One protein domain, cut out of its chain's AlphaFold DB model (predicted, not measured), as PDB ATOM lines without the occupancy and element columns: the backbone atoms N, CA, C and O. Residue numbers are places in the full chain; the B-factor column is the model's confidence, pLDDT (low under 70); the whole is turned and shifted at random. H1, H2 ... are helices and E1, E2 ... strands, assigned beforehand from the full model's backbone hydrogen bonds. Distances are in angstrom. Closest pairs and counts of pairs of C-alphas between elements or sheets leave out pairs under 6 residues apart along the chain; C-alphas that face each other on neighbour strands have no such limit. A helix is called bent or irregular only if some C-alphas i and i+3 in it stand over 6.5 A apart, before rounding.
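Overview. This is residues 3 to 93 of the 98 residues of an uncharacterized protein of Bacillus vallismortis (UniProt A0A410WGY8). A small, strongly twisted sheet of three strands has H1 packed over one face, and H1, in the middle of the domain, also packs on H2 and H4, which run opposite ways. The short H3 lies at the end away from the sheet, and a long loop, residues 45 to 56, makes the opposite end. The 91 printed residues hold, in order, E1, E2, H1, E3, H2, H3 and H4; the sheet runs E2, E1, E3, all antiparallel, and the class is mixed, helices and strands. The whole is compact, with a radius of gyration of the C-alphas of 13.2 A, yet elongated, spanning 42 by 26 by 19 A.

Arrangement. Begin at E1, residues 3 to 8, the inner strand. It forms a hairpin with E2, residues 11 to 17, where N 6 and O 13 are 2.9 A apart, within hydrogen-bond range. On its other side look for E3, residues 38 to 44, with N 5 and O 41 at 3.0 A. Between E2 and E3 in the chain comes H1, residues 22 to 32, in a split strand-helix-strand unit, two strands running the same way with E1 between them; its crossover is right-handed. H1 is on the sheet at a height of 7.7 A, making two layers, a helix on one face of a sheet. It lies only just over E3, where 3 of its C-alphas fall, and runs slantwise to it at 51 degrees on the local plane. H1 touches H2, residues 57 to 66, at a steep tilt of 62 degrees, closest at the C-alphas of Ile 31 and Phe 64, 6.7 A. H3, residues 69 to 73, is apart from H1. H4, residues 76 to 92, touches H1 with residues 82 to 89 alone, closest at the C-alphas of Ala 27 and Leu 85, 4.8 A. H2 and H4 only graze the sheet. Every O i to N i+4 pair is within hydrogen-bond range in H1, H2 and H3, and 11 of 13 are in H4.

Along the chain. Find C-alpha 3 at (25.922, -20.772, -52.254), where E1 begins. E2 spans 19.8 A, E3 18.4 A and H1 15.7 A. H4 runs 25.1 A, to C-alpha 92 at (34.323, -26.001, -46.049); it is irregular, with C-alphas 77 and 80 7.3 A apart.

Size, cuts and confidence. The C-alphas farthest apart are those of Val 48 and Asp 77, 42.9 A. The printed part has no cut, and the link from E3 to H2 is long, with 12 residues. Look for pLDDT under 70 at residue 10, residues 33 to 36, 48 to 57 and 67 to 69; the mean of the printed part is 77.4.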
ATOM      1  N   THR A   3      26.421 -21.981 -52.901       87.56
ATOM      2  CA  THR A   3      25.922 -20.772 -52.254       87.56
ATOM      3  C   THR A   3      24.796 -21.154 -51.318       87.56
ATOM      4  O   THR A   3      23.848 -21.824 -51.733       87.56
ATOM      5  N   ILE A   4      24.913 -20.713 -50.074       86.31
ATOM      6  CA  ILE A   4      23.931 -20.916 -49.017       86.31
ATOM      7  C   ILE A   4      23.354 -19.561 -48.642       86.31
ATOM      8  O   ILE A   4      24.122 -18.638 -48.380       86.31
ATOM      9  N   GLY A   5      22.029 -19.450 -48.618       84.31
ATOM     10  CA  GLY A   5      21.337 -18.319 -48.010       84.31
ATOM     11  C   GLY A   5      20.870 -18.674 -46.610       84.31
ATOM     12  O   GLY A   5      20.150 -19.661 -46.449       84.31
ATOM     13  N   LEU A   6      21.266 -17.880 -45.619       81.44
ATOM     14  CA  LEU A   6      20.793 -18.015 -44.244       81.44
ATOM     15  C   LEU A   6      19.932 -16.808 -43.874       81.44
ATOM     16  O   LEU A   6      20.363 -15.674 -44.095       81.44
ATOM     17  N   SER A   7      18.719 -17.043 -43.370       77.31
ATOM     18  CA  SER A   7      17.823 -15.980 -42.896       77.31
ATOM     19  C   SER A   7      17.975 -15.720 -41.402       77.31
ATOM     20  O   SER A   7      18.176 -16.647 -40.620       77.31
ATOM     21  N   TYR A   8      17.824 -14.446 -41.031       75.12
ATOM     22  CA  TYR A   8      17.836 -13.934 -39.660       75.12
ATOM     23  C   TYR A   8      16.742 -12.878 -39.529       75.12
ATOM     24  O   TYR A   8      16.903 -11.808 -40.103       75.12
ATOM     25  N   ASP A   9      15.652 -13.124 -38.799       71.56
ATOM     26  CA  ASP A   9      14.523 -12.187 -38.609       71.56
ATOM     27  C   ASP A   9      14.021 -11.481 -39.898       71.56
ATOM     28  O   ASP A   9      13.018 -11.873 -40.493       71.56
ATOM     29  N   VAL A  10      14.696 -10.402 -40.318       65.62
ATOM     30  CA  VAL A  10      14.401  -9.565 -41.495       65.62
ATOM     31  C   VAL A  10      15.562  -9.433 -42.497       65.62
ATOM     32  O   VAL A  10      15.420  -8.722 -43.492       65.62
ATOM     33  N   SER A  11      16.707 -10.074 -42.258       70.56
ATOM     34  CA  SER A  11      17.879 -10.076 -43.136       70.56
ATOM     35  C   SER A  11      18.196 -11.479 -43.656       70.56
ATOM     36  O   SER A  11      17.746 -12.498 -43.135       70.56
ATOM     37  N   MET A  12      18.961 -11.524 -44.742       76.12
ATOM     38  CA  MET A  12      19.491 -12.755 -45.309       76.12
ATOM     39  C   MET A  12      20.943 -12.520 -45.684       76.12
ATOM     40  O   MET A  12      21.281 -11.476 -46.242       76.12
ATOM     41  N   GLU A  13      21.777 -13.509 -45.401       77.62
ATOM     42  CA  GLU A  13      23.202 -13.482 -45.698       77.62
ATOM     43  C   GLU A  13      23.552 -14.642 -46.623       77.62
ATOM     44  O   GLU A  13      22.938 -15.711 -46.567       77.62
ATOM     45  N   LEU A  14      24.541 -14.420 -47.487       80.00
ATOM     46  CA  LEU A  14      25.004 -15.415 -48.445       80.00
ATOM     47  C   LEU A  14      26.411 -15.891 -48.103       80.00
ATOM     48  O   LEU A  14      27.327 -15.087 -47.943       80.00
ATOM     49  N   PHE A  15      26.596 -17.209 -48.101       80.12
ATOM     50  CA  PHE A  15      27.880 -17.854 -47.846       80.12
ATOM     51  C   PHE A  15      28.254 -18.821 -48.958       80.12
ATOM     52  O   PHE A  15      27.389 -19.396 -49.619       80.12
ATOM     53  N   TYR A  16      29.557 -19.034 -49.137       84.44
ATOM     54  CA  TYR A  16      30.087 -19.963 -50.127       84.44
ATOM     55  C   TYR A  16      30.807 -21.123 -49.451       84.44
ATOM     56  O   TYR A  16      31.720 -20.925 -48.649       84.44
ATOM     57  N   LEU A  17      30.422 -22.339 -49.828       86.62
ATOM     58  CA  LEU A  17      30.988 -23.574 -49.307       86.62
ATOM     59  C   LEU A  17      31.565 -24.445 -50.424       86.62
ATOM     60  O   LEU A  17      31.083 -24.464 -51.561       86.62
ATOM     61  N   LYS A  18      32.602 -25.216 -50.107       89.38
ATOM     62  CA  LYS A  18      33.184 -26.218 -51.013       89.38
ATOM     63  C   LYS A  18      32.197 -27.357 -51.250       89.38
ATOM     64  O   LYS A  18      31.965 -27.723 -52.403       89.38
ATOM     65  N   ASN A  19      31.584 -27.835 -50.168       88.75
ATOM     66  CA  ASN A  19      30.649 -28.955 -50.139       88.75
ATOM     67  C   ASN A  19      29.364 -28.590 -49.384       88.75
ATOM     68  O   ASN A  19      29.338 -27.619 -48.632       88.75
ATOM     69  N   TRP A  20      28.316 -29.392 -49.576       88.81
ATOM     70  CA  TRP A  20      27.057 -29.302 -48.840       88.81
ATOM     71  C   TRP A  20      26.570 -30.702 -48.455       88.81
ATOM     72  O   TRP A  20      26.541 -31.599 -49.301       88.81
ATOM     73  N   ASN A  21      26.197 -30.893 -47.189       90.12
ATOM     74  CA  ASN A  21      25.610 -32.123 -46.653       90.12
ATOM     75  C   ASN A  21      24.831 -31.825 -45.349       90.12
ATOM     76  O   ASN A  21      24.712 -30.667 -44.951       90.12
ATOM     77  N   GLY A  22      24.284 -32.866 -44.709       88.19
ATOM     78  CA  GLY A  22      23.520 -32.736 -43.461       88.19
ATOM     79  C   GLY A  22      24.338 -32.169 -42.298       88.19
ATOM     80  O   GLY A  22      23.870 -31.253 -41.635       88.19
ATOM     81  N   ASP A  23      25.571 -32.640 -42.116       89.31
ATOM     82  CA  ASP A  23      26.456 -32.196 -41.031       89.31
ATOM     83  C   ASP A  23      26.835 -30.710 -41.180       89.31
ATOM     84  O   ASP A  23      26.914 -29.973 -40.206       89.31
ATOM     85  N   ILE A  24      27.024 -30.238 -42.417       89.62
ATOM     86  CA  ILE A  24      27.286 -28.824 -42.726       89.62
ATOM     87  C   ILE A  24      26.059 -27.961 -42.423       89.62
ATOM     88  O   ILE A  24      26.207 -26.850 -41.916       89.62
ATOM     89  N   LYS A  25      24.855 -28.456 -42.731       87.94
ATOM     90  CA  LYS A  25      23.609 -27.771 -42.374       87.94
ATOM     91  C   LYS A  25      23.496 -27.622 -40.858       87.94
ATOM     92  O   LYS A  25      23.270 -26.520 -40.374       87.94
ATOM     93  N   GLU A  26      23.679 -28.726 -40.145       86.88
ATOM     94  CA  GLU A  26      23.627 -28.770 -38.687       86.88
ATOM     95  C   GLU A  26      24.663 -27.834 -38.069       86.88
ATOM     96  O   GLU A  26      24.347 -27.070 -37.162       86.88
ATOM     97  N   ALA A  27      25.878 -27.823 -38.614       87.44
ATOM     98  CA  ALA A  27      26.911 -26.903 -38.184       87.44
ATOM     99  C   ALA A  27      26.492 -25.438 -38.379       87.44
ATOM    100  O   ALA A  27      26.662 -24.655 -37.453       87.44
ATOM    101  N   LEU A  28      25.922 -25.061 -39.535       84.88
ATOM    102  CA  LEU A  28      25.446 -23.687 -39.774       84.88
ATOM    103  C   LEU A  28      24.385 -23.273 -38.756       84.88
ATOM    104  O   LEU A  28      24.531 -22.234 -38.130       84.88
ATOM    105  N   GLU A  29      23.361 -24.103 -38.564       80.62
ATOM    106  CA  GLU A  29      22.274 -23.835 -37.611       80.62
ATOM    107  C   GLU A  29      22.792 -23.782 -36.158       80.62
ATOM    108  O   GLU A  29      22.282 -23.031 -35.329       80.62
ATOM    109  N   THR A  30      23.852 -24.538 -35.850       81.38
ATOM    110  CA  THR A  30      24.506 -24.561 -34.530       81.38
ATOM    111  C   THR A  30      25.338 -23.314 -34.256       81.38
ATOM    112  O   THR A  30      25.480 -22.936 -33.101       81.38
ATOM    113  N   ILE A  31      25.936 -22.684 -35.268       73.31
ATOM    114  CA  ILE A  31      26.790 -21.506 -35.045       73.31
ATOM    115  C   ILE A  31      26.021 -20.195 -35.115       73.31
ATOM    116  O   ILE A  31      26.535 -19.172 -34.665       73.31
ATOM    117  N   THR A  32      24.826 -20.202 -35.703       70.62
ATOM    118  CA  THR A  32      24.070 -18.973 -35.907       70.62
ATOM    119  C   THR A  32      23.342 -18.574 -34.625       70.62
ATOM    120  O   THR A  32      23.529 -17.442 -34.217       70.62
ATOM    121  N   LEU A  33      22.650 -19.488 -33.925       63.62
ATOM    122  CA  LEU A  33      21.972 -19.339 -32.609       63.62
ATOM    123  C   LEU A  33      21.306 -17.996 -32.219       63.62
ATOM    124  O   LEU A  33      20.888 -17.846 -31.066       63.62
ATOM    125  N   TYR A  34      21.126 -17.029 -33.112       58.03
ATOM    126  CA  TYR A  34      20.384 -15.797 -32.865       58.03
ATOM    127  C   TYR A  34      18.938 -15.946 -33.371       58.03
ATOM    128  O   TYR A  34      18.531 -15.304 -34.331       58.03
ATOM    129  N   GLY A  35      18.117 -16.752 -32.686       56.44
ATOM    130  CA  GLY A  35      16.663 -16.815 -32.929       56.44
ATOM    131  C   GLY A  35      16.201 -17.896 -33.922       56.44
ATOM    132  O   GLY A  35      16.786 -18.973 -33.970       56.44
ATOM    133  N   ASP A  36      15.110 -17.633 -34.660       60.25
ATOM    134  CA  ASP A  36      14.494 -18.535 -35.666       60.25
ATOM    135  C   ASP A  36      15.294 -18.549 -36.990       60.25
ATOM    136  O   ASP A  36      14.758 -18.375 -38.086       60.25
ATOM    137  N   GLU A  37      16.611 -18.703 -36.903       71.75
ATOM    138  CA  GLU A  37      17.475 -18.711 -38.081       71.75
ATOM    139  C   GLU A  37      17.368 -20.046 -38.806       71.75
ATOM    140  O   GLU A  37      17.320 -21.118 -38.195       71.75
ATOM    141  N   SER A  38      17.347 -19.996 -40.134       75.25
ATOM    142  CA  SER A  38      17.263 -21.214 -40.926       75.25
ATOM    143  C   SER A  38      17.975 -21.081 -42.262       75.25
ATOM    144  O   SER A  38      18.111 -20.000 -42.841       75.25
ATOM    145  N   VAL A  39      18.442 -22.220 -42.769       79.56
ATOM    146  CA  VAL A  39      18.945 -22.309 -44.139       79.56
ATOM    147  C   VAL A  39      17.760 -22.198 -45.099       79.56
ATOM    148  O   VAL A  39      16.956 -23.124 -45.215       79.56
ATOM    149  N   GLU A  40      17.686 -21.083 -45.821       79.12
ATOM    150  CA  GLU A  40      16.604 -20.774 -46.764       79.12
ATOM    151  C   GLU A  40      16.817 -21.441 -48.118       79.12
ATOM    152  O   GLU A  40      15.880 -21.963 -48.726       79.12
ATOM    153  N   PHE A  41      18.057 -21.439 -48.617       83.12
ATOM    154  CA  PHE A  41      18.352 -22.056 -49.904       83.12
ATOM    155  C   PHE A  41      19.800 -22.508 -50.058       83.12
ATOM    156  O   PHE A  41      20.721 -21.993 -49.424       83.12
ATOM    157  N   VAL A  42      19.977 -23.461 -50.974       84.69
ATOM    158  CA  VAL A  42      21.264 -24.033 -51.370       84.69
ATOM    159  C   VAL A  42      21.296 -24.167 -52.885       84.69
ATOM    160  O   VAL A  42      20.407 -24.776 -53.478       84.69
ATOM    161  N   PHE A  43      22.328 -23.615 -53.515       85.75
ATOM    162  CA  PHE A  43      22.512 -23.661 -54.963       85.75
ATOM    163  C   PHE A  43      23.966 -23.966 -55.321       85.75
ATOM    164  O   PHE A  43      24.880 -23.496 -54.653       85.75
ATOM    165  N   GLU A  44      24.201 -24.735 -56.384       87.44
ATOM    166  CA  GLU A  44      25.552 -24.983 -56.887       87.44
ATOM    167  C   GLU A  44      25.971 -23.889 -57.883       87.44
ATOM    168  O   GLU A  44      25.425 -23.790 -58.979       87.44
ATOM    169  N   GLY A  45      26.971 -23.085 -57.521       80.38
ATOM    170  CA  GLY A  45      27.459 -21.957 -58.322       80.38
ATOM    171  C   GLY A  45      27.308 -20.618 -57.605       80.38
ATOM    172  O   GLY A  45      27.071 -20.595 -56.407       80.38
ATOM    173  N   LYS A  46      27.488 -19.502 -58.328       76.50
ATOM    174  CA  LYS A  46      27.271 -18.142 -57.801       76.50
ATOM    175  C   LYS A  46      25.886 -17.627 -58.204       76.50
ATOM    176  O   LYS A  46      25.482 -17.873 -59.344       76.50
ATOM    177  N   PRO A  47      25.181 -16.882 -57.337       71.94
ATOM    178  CA  PRO A  47      23.965 -16.185 -57.734       71.94
ATOM    179  C   PRO A  47      24.303 -15.089 -58.757       71.94
ATOM    180  O   PRO A  47      25.327 -14.417 -58.646       71.94
ATOM    181  N   VAL A  48      23.461 -14.935 -59.783       66.19
ATOM    182  CA  VAL A  48      23.689 -13.988 -60.897       66.19
ATOM    183  C   VAL A  48      23.202 -12.574 -60.552       66.19
ATOM    184  O   VAL A  48      23.748 -11.599 -61.059       66.19
ATOM    185  N   GLU A  49      22.241 -12.453 -59.638       59.44
ATOM    186  CA  GLU A  49      21.746 -11.194 -59.075       59.44
ATOM    187  C   GLU A  49      21.220 -11.461 -57.669       59.44
ATOM    188  O   GLU A  49      20.337 -12.303 -57.526       59.44
ATOM    189  N   THR A  50      21.703 -10.726 -56.660       56.66
ATOM    190  CA  THR A  50      20.920 -10.492 -55.435       56.66
ATOM    191  C   THR A  50      21.482  -9.347 -54.591       56.66
ATOM    192  O   THR A  50      22.684  -9.272 -54.343       56.66
ATOM    193  N   LEU A  51      20.582  -8.459 -54.158       50.66
ATOM    194  CA  LEU A  51      20.798  -7.396 -53.175       50.66
ATOM    195  C   LEU A  51      20.719  -8.006 -51.770       50.66
ATOM    196  O   LEU A  51      19.648  -8.017 -51.171       50.66
ATOM    197  N   TYR A  52      21.830  -8.517 -51.251       53.69
ATOM    198  CA  TYR A  52      21.946  -8.835 -49.829       53.69
ATOM    199  C   TYR A  52      23.159  -8.097 -49.267       53.69
ATOM    200  O   TYR A  52      24.218  -8.079 -49.896       53.69
ATOM    201  N   GLU A  53      22.985  -7.434 -48.122       52.94
ATOM    202  CA  GLU A  53      24.120  -6.930 -47.350       52.94
ATOM    203  C   GLU A  53      24.951  -8.134 -46.907       52.94
ATOM    204  O   GLU A  53      24.448  -9.064 -46.281       52.94
ATOM    205  N   ILE A  54      26.217  -8.143 -47.315       53.59
ATOM    206  CA  ILE A  54      27.137  -9.248 -47.063       53.59
ATOM    207  C   ILE A  54      27.785  -8.996 -45.705       53.59
ATOM    208  O   ILE A  54      28.668  -8.150 -45.584       53.59
ATOM    209  N   SER A  55      27.373  -9.736 -44.689       57.28
ATOM    210  CA  SER A  55      28.194  -9.995 -43.504       57.28
ATOM    211  C   SER A  55      28.955 -11.308 -43.712       57.28
ATOM    212  O   SER A  55      28.533 -12.188 -44.469       57.28
ATOM    213  N   SER A  56      30.132 -11.438 -43.099       64.25
ATOM    214  CA  SER A  56      30.966 -12.619 -43.306       64.25
ATOM    215  C   SER A  56      30.654 -13.694 -42.259       64.25
ATOM    216  O   SER A  56      30.575 -13.404 -41.066       64.25
ATOM    217  N   LEU A  57      30.538 -14.967 -42.674       69.31
ATOM    218  CA  LEU A  57      30.401 -16.095 -41.729       69.31
ATOM    219  C   LEU A  57      31.581 -16.152 -40.752       69.31
ATOM    220  O   LEU A  57      31.472 -16.686 -39.657       69.31
ATOM    221  N   LYS A  58      32.718 -15.589 -41.163       70.50
ATOM    222  CA  LYS A  58      33.921 -15.450 -40.355       70.50
ATOM    223  C   LYS A  58      33.693 -14.558 -39.142       70.50
ATOM    224  O   LYS A  58      34.097 -14.954 -38.060       70.50
ATOM    225  N   ASP A  59      33.012 -13.426 -39.301       72.06
ATOM    226  CA  ASP A  59      32.669 -12.558 -38.168       72.06
ATOM    227  C   ASP A  59      31.765 -13.302 -37.177       72.06
ATOM    228  O   ASP A  59      31.955 -13.190 -35.973       72.06
ATOM    229  N   LYS A  60      30.859 -14.154 -37.677       70.56
ATOM    230  CA  LYS A  60      29.988 -14.986 -36.830       70.56
ATOM    231  C   LYS A  60      30.733 -16.090 -36.098       70.56
ATOM    232  O   LYS A  60      30.495 -16.299 -34.915       70.56
ATOM    233  N   LEU A  61      31.649 -16.779 -36.775       75.56
ATOM    234  CA  LEU A  61      32.532 -17.761 -36.142       75.56
ATOM    235  C   LEU A  61      33.403 -17.103 -35.068       75.56
ATOM    236  O   LEU A  61      33.528 -17.628 -33.965       75.56
ATOM    237  N   ASP A  62      33.960 -15.934 -35.377       74.50
ATOM    238  CA  ASP A  62      34.744 -15.142 -34.437       74.50
ATOM    239  C   ASP A  62      33.899 -14.705 -33.231       74.50
ATOM    240  O   ASP A  62      34.371 -14.793 -32.098       74.50
ATOM    241  N   ASP A  63      32.665 -14.245 -33.448       71.75
ATOM    242  CA  ASP A  63      31.751 -13.852 -32.376       71.75
ATOM    243  C   ASP A  63      31.344 -15.050 -31.515       71.75
ATOM    244  O   ASP A  63      31.361 -14.933 -30.289       71.75
ATOM    245  N   PHE A  64      31.050 -16.202 -32.126       74.06
ATOM    246  CA  PHE A  64      30.768 -17.459 -31.428       74.06
ATOM    247  C   PHE A  64      31.908 -17.844 -30.478       74.06
ATOM    248  O   PHE A  64      31.673 -18.159 -29.309       74.06
ATOM    249  N   GLU A  65      33.151 -17.757 -30.955       73.12
ATOM    250  CA  GLU A  65      34.346 -18.096 -30.178       73.12
ATOM    251  C   GLU A  65      34.692 -17.055 -29.106       73.12
ATOM    252  O   GLU A  65      35.189 -17.411 -28.036       73.12
ATOM    253  N   LYS A  66      34.455 -15.765 -29.374       71.75
ATOM    254  CA  LYS A  66      34.859 -14.664 -28.483       71.75
ATOM    255  C   LYS A  66      33.825 -14.321 -27.411       71.75
ATOM    256  O   LYS A  66      34.225 -13.859 -26.344       71.75
ATOM    257  N   ASN A  67      32.530 -14.501 -27.676       62.88
ATOM    258  CA  ASN A  67      31.459 -13.959 -26.826       62.88
ATOM    259  C   ASN A  67      30.892 -14.939 -25.786       62.88
ATOM    260  O   ASN A  67      29.825 -14.681 -25.239       62.88
ATOM    261  N   ASP A  68      31.583 -16.044 -25.487       62.44
ATOM    262  CA  ASP A  68      31.106 -17.069 -24.538       62.44
ATOM    263  C   ASP A  68      29.698 -17.601 -24.906       62.44
ATOM    264  O   ASP A  68      28.924 -18.071 -24.071       62.44
ATOM    265  N   LEU A  69      29.346 -17.535 -26.198       68.81
ATOM    266  CA  LEU A  69      28.049 -17.977 -26.719       68.81
ATOM    267  C   LEU A  69      27.852 -19.474 -26.488       68.81
ATOM    268  O   LEU A  69      26.738 -19.914 -26.210       68.81
ATOM    269  N   PHE A  70      28.949 -20.236 -26.491       73.81
ATOM    270  CA  PHE A  70      28.922 -21.637 -26.112       73.81
ATOM    271  C   PHE A  70      28.289 -21.847 -24.728       73.81
ATOM    272  O   PHE A  70      27.336 -22.609 -24.616       73.81
ATOM    273  N   SER A  71      28.753 -21.135 -23.694       74.69
ATOM    274  CA  SER A  71      28.244 -21.296 -22.322       74.69
ATOM    275  C   SER A  71      26.810 -20.771 -22.146       74.69
ATOM    276  O   SER A  71      26.130 -21.123 -21.181       74.69
ATOM    277  N   THR A  72      26.338 -19.950 -23.089       77.38
ATOM    278  CA  THR A  72      24.981 -19.391 -23.110       77.38
ATOM    279  C   THR A  72      23.953 -20.374 -23.680       77.38
ATOM    280  O   THR A  72      22.825 -20.423 -23.187       77.38
ATOM    281  N   TYR A  73      24.328 -21.158 -24.695       74.88
ATOM    282  CA  TYR A  73      23.397 -22.007 -25.451       74.88
ATOM    283  C   TYR A  73      23.661 -23.512 -25.337       74.88
ATOM    284  O   TYR A  73      22.773 -24.306 -25.646       74.88
ATOM    285  N   PHE A  74      24.840 -23.916 -24.860       80.25
ATOM    286  CA  PHE A  74      25.237 -25.315 -24.744       80.25
ATOM    287  C   PHE A  74      25.809 -25.650 -23.373       80.25
ATOM    288  O   PHE A  74      26.320 -24.811 -22.633       80.25
ATOM    289  N   ASN A  75      25.743 -26.938 -23.056       83.88
ATOM    290  CA  ASN A  75      26.371 -27.514 -21.880       83.88
ATOM    291  C   ASN A  75      27.770 -28.055 -22.224       83.88
ATOM    292  O   ASN A  75      28.039 -28.449 -23.358       83.88
ATOM    293  N   GLU A  76      28.661 -28.137 -21.231       84.12
ATOM    294  CA  GLU A  76      30.050 -28.600 -21.416       84.12
ATOM    295  C   GLU A  76      30.174 -30.008 -22.035       84.12
ATOM    296  O   GLU A  76      31.152 -30.290 -22.722       84.12
ATOM    297  N   ASP A  77      29.192 -30.895 -21.851       88.25
ATOM    298  CA  ASP A  77      29.169 -32.227 -22.470       88.25
ATOM    299  C   ASP A  77      28.947 -32.192 -23.991       88.25
ATOM    300  O   ASP A  77      29.273 -33.153 -24.686       88.25
ATOM    301  N   GLN A  78      28.449 -31.075 -24.524       83.88
ATOM    302  CA  GLN A  78      28.238 -30.858 -25.956       83.88
ATOM    303  C   GLN A  78      29.448 -30.203 -26.635       83.88
ATOM    304  O   GLN A  78      29.489 -30.116 -27.860       83.88
ATOM    305  N   LYS A  79      30.453 -29.774 -25.863       85.06
ATOM    306  CA  LYS A  79      31.578 -28.963 -26.345       85.06
ATOM    307  C   LYS A  79      32.374 -29.624 -27.451       85.06
ATOM    308  O   LYS A  79      32.522 -29.059 -28.523       85.06
ATOM    309  N   GLU A  80      32.794 -30.866 -27.224       88.19
ATOM    310  CA  GLU A  80      33.565 -31.624 -28.215       88.19
ATOM    311  C   GLU A  80      32.794 -31.795 -29.533       88.19
ATOM    312  O   GLU A  80      33.377 -31.848 -30.613       88.19
ATOM    313  N   TYR A  81      31.470 -31.912 -29.449       88.38
ATOM    314  CA  TYR A  81      30.620 -32.052 -30.620       88.38
ATOM    315  C   TYR A  81      30.464 -30.724 -31.373       88.38
ATOM    316  O   TYR A  81      30.655 -30.694 -32.587       88.38
ATOM    317  N   VAL A  82      30.204 -29.626 -30.661       85.56
ATOM    318  CA  VAL A  82      30.109 -28.281 -31.251       85.56
ATOM    319  C   VAL A  82      31.442 -27.852 -31.873       85.56
ATOM    320  O   VAL A  82      31.454 -27.344 -32.993       85.56
ATOM    321  N   ASP A  83      32.569 -28.142 -31.220       86.06
ATOM    322  CA  ASP A  83      33.907 -27.860 -31.751       86.06
ATOM    323  C   ASP A  83      34.151 -28.586 -33.088       86.06
ATOM    324  O   ASP A  83      34.664 -27.992 -34.037       86.06
ATOM    325  N   LYS A  84      33.704 -29.843 -33.221       90.06
ATOM    326  CA  LYS A  84      33.791 -30.588 -34.493       90.06
ATOM    327  C   LYS A  84      32.962 -29.950 -35.605       90.06
ATOM    328  O   LYS A  84      33.399 -29.926 -36.755       90.06
ATOM    329  N   LEU A  85      31.771 -29.447 -35.283       88.12
ATOM    330  CA  LEU A  85      30.917 -28.754 -36.250       88.12
ATOM    331  C   LEU A  85      31.554 -27.433 -36.714       88.12
ATOM    332  O   LEU A  85      31.547 -27.125 -37.907       88.12
ATOM    333  N   LEU A  86      32.168 -26.687 -35.791       84.69
ATOM    334  CA  LEU A  86      32.919 -25.465 -36.095       84.69
ATOM    335  C   LEU A  86      34.107 -25.738 -37.026       84.69
ATOM    336  O   LEU A  86      34.293 -25.033 -38.022       84.69
ATOM    337  N   GLU A  87      34.902 -26.769 -36.732       89.56
ATOM    338  CA  GLU A  87      36.020 -27.184 -37.585       89.56
ATOM    339  C   GLU A  87      35.536 -27.570 -38.989       89.56
ATOM    340  O   GLU A  87      36.078 -27.080 -39.986       89.56
ATOM    341  N   LEU A  88      34.459 -28.356 -39.080       90.12
ATOM    342  CA  LEU A  88      33.857 -28.757 -40.350       90.12
ATOM    343  C   LEU A  88      33.465 -27.544 -41.209       90.12
ATOM    344  O   LEU A  88      33.725 -27.525 -42.418       90.12
ATOM    345  N   LEU A  89      32.857 -26.521 -40.606       86.44
ATOM    346  CA  LEU A  89      32.491 -25.294 -41.313       86.44
ATOM    347  C   LEU A  89      33.706 -24.518 -41.802       86.44
ATOM    348  O   LEU A  89      33.737 -24.113 -42.966       86.44
ATOM    349  N   LYS A  90      34.725 -24.349 -40.954       85.62
ATOM    350  CA  LYS A  90      35.972 -23.658 -41.317       85.62
ATOM    351  C   LYS A  90      36.673 -24.324 -42.499       85.62
ATOM    352  O   LYS A  90      37.155 -23.638 -43.398       85.62
ATOM    353  N   GLU A  91      36.695 -25.653 -42.545       90.12
ATOM    354  CA  GLU A  91      37.296 -26.397 -43.655       90.12
ATOM    355  C   GLU A  91      36.526 -26.235 -44.973       90.12
ATOM    356  O   GLU A  91      37.124 -26.232 -46.060       90.12
ATOM    357  N   ASN A  92      35.201 -26.094 -44.887       88.19
ATOM    358  CA  ASN A  92      34.323 -26.001 -46.049       88.19
ATOM    359  C   ASN A  92      34.079 -24.569 -46.520       88.19
ATOM    360  O   ASN A  92      33.700 -24.395 -47.677       88.19
ATOM    361  N   LEU A  93      34.343 -23.566 -45.690       84.69
ATOM    362  CA  LEU A  93      34.236 -22.164 -46.056       84.69
ATOM    363  C   LEU A  93      35.177 -21.799 -47.207       84.69
ATOM    364  O   LEU A  93      36.340 -22.211 -47.278       84.69
TER     365      LEU A  93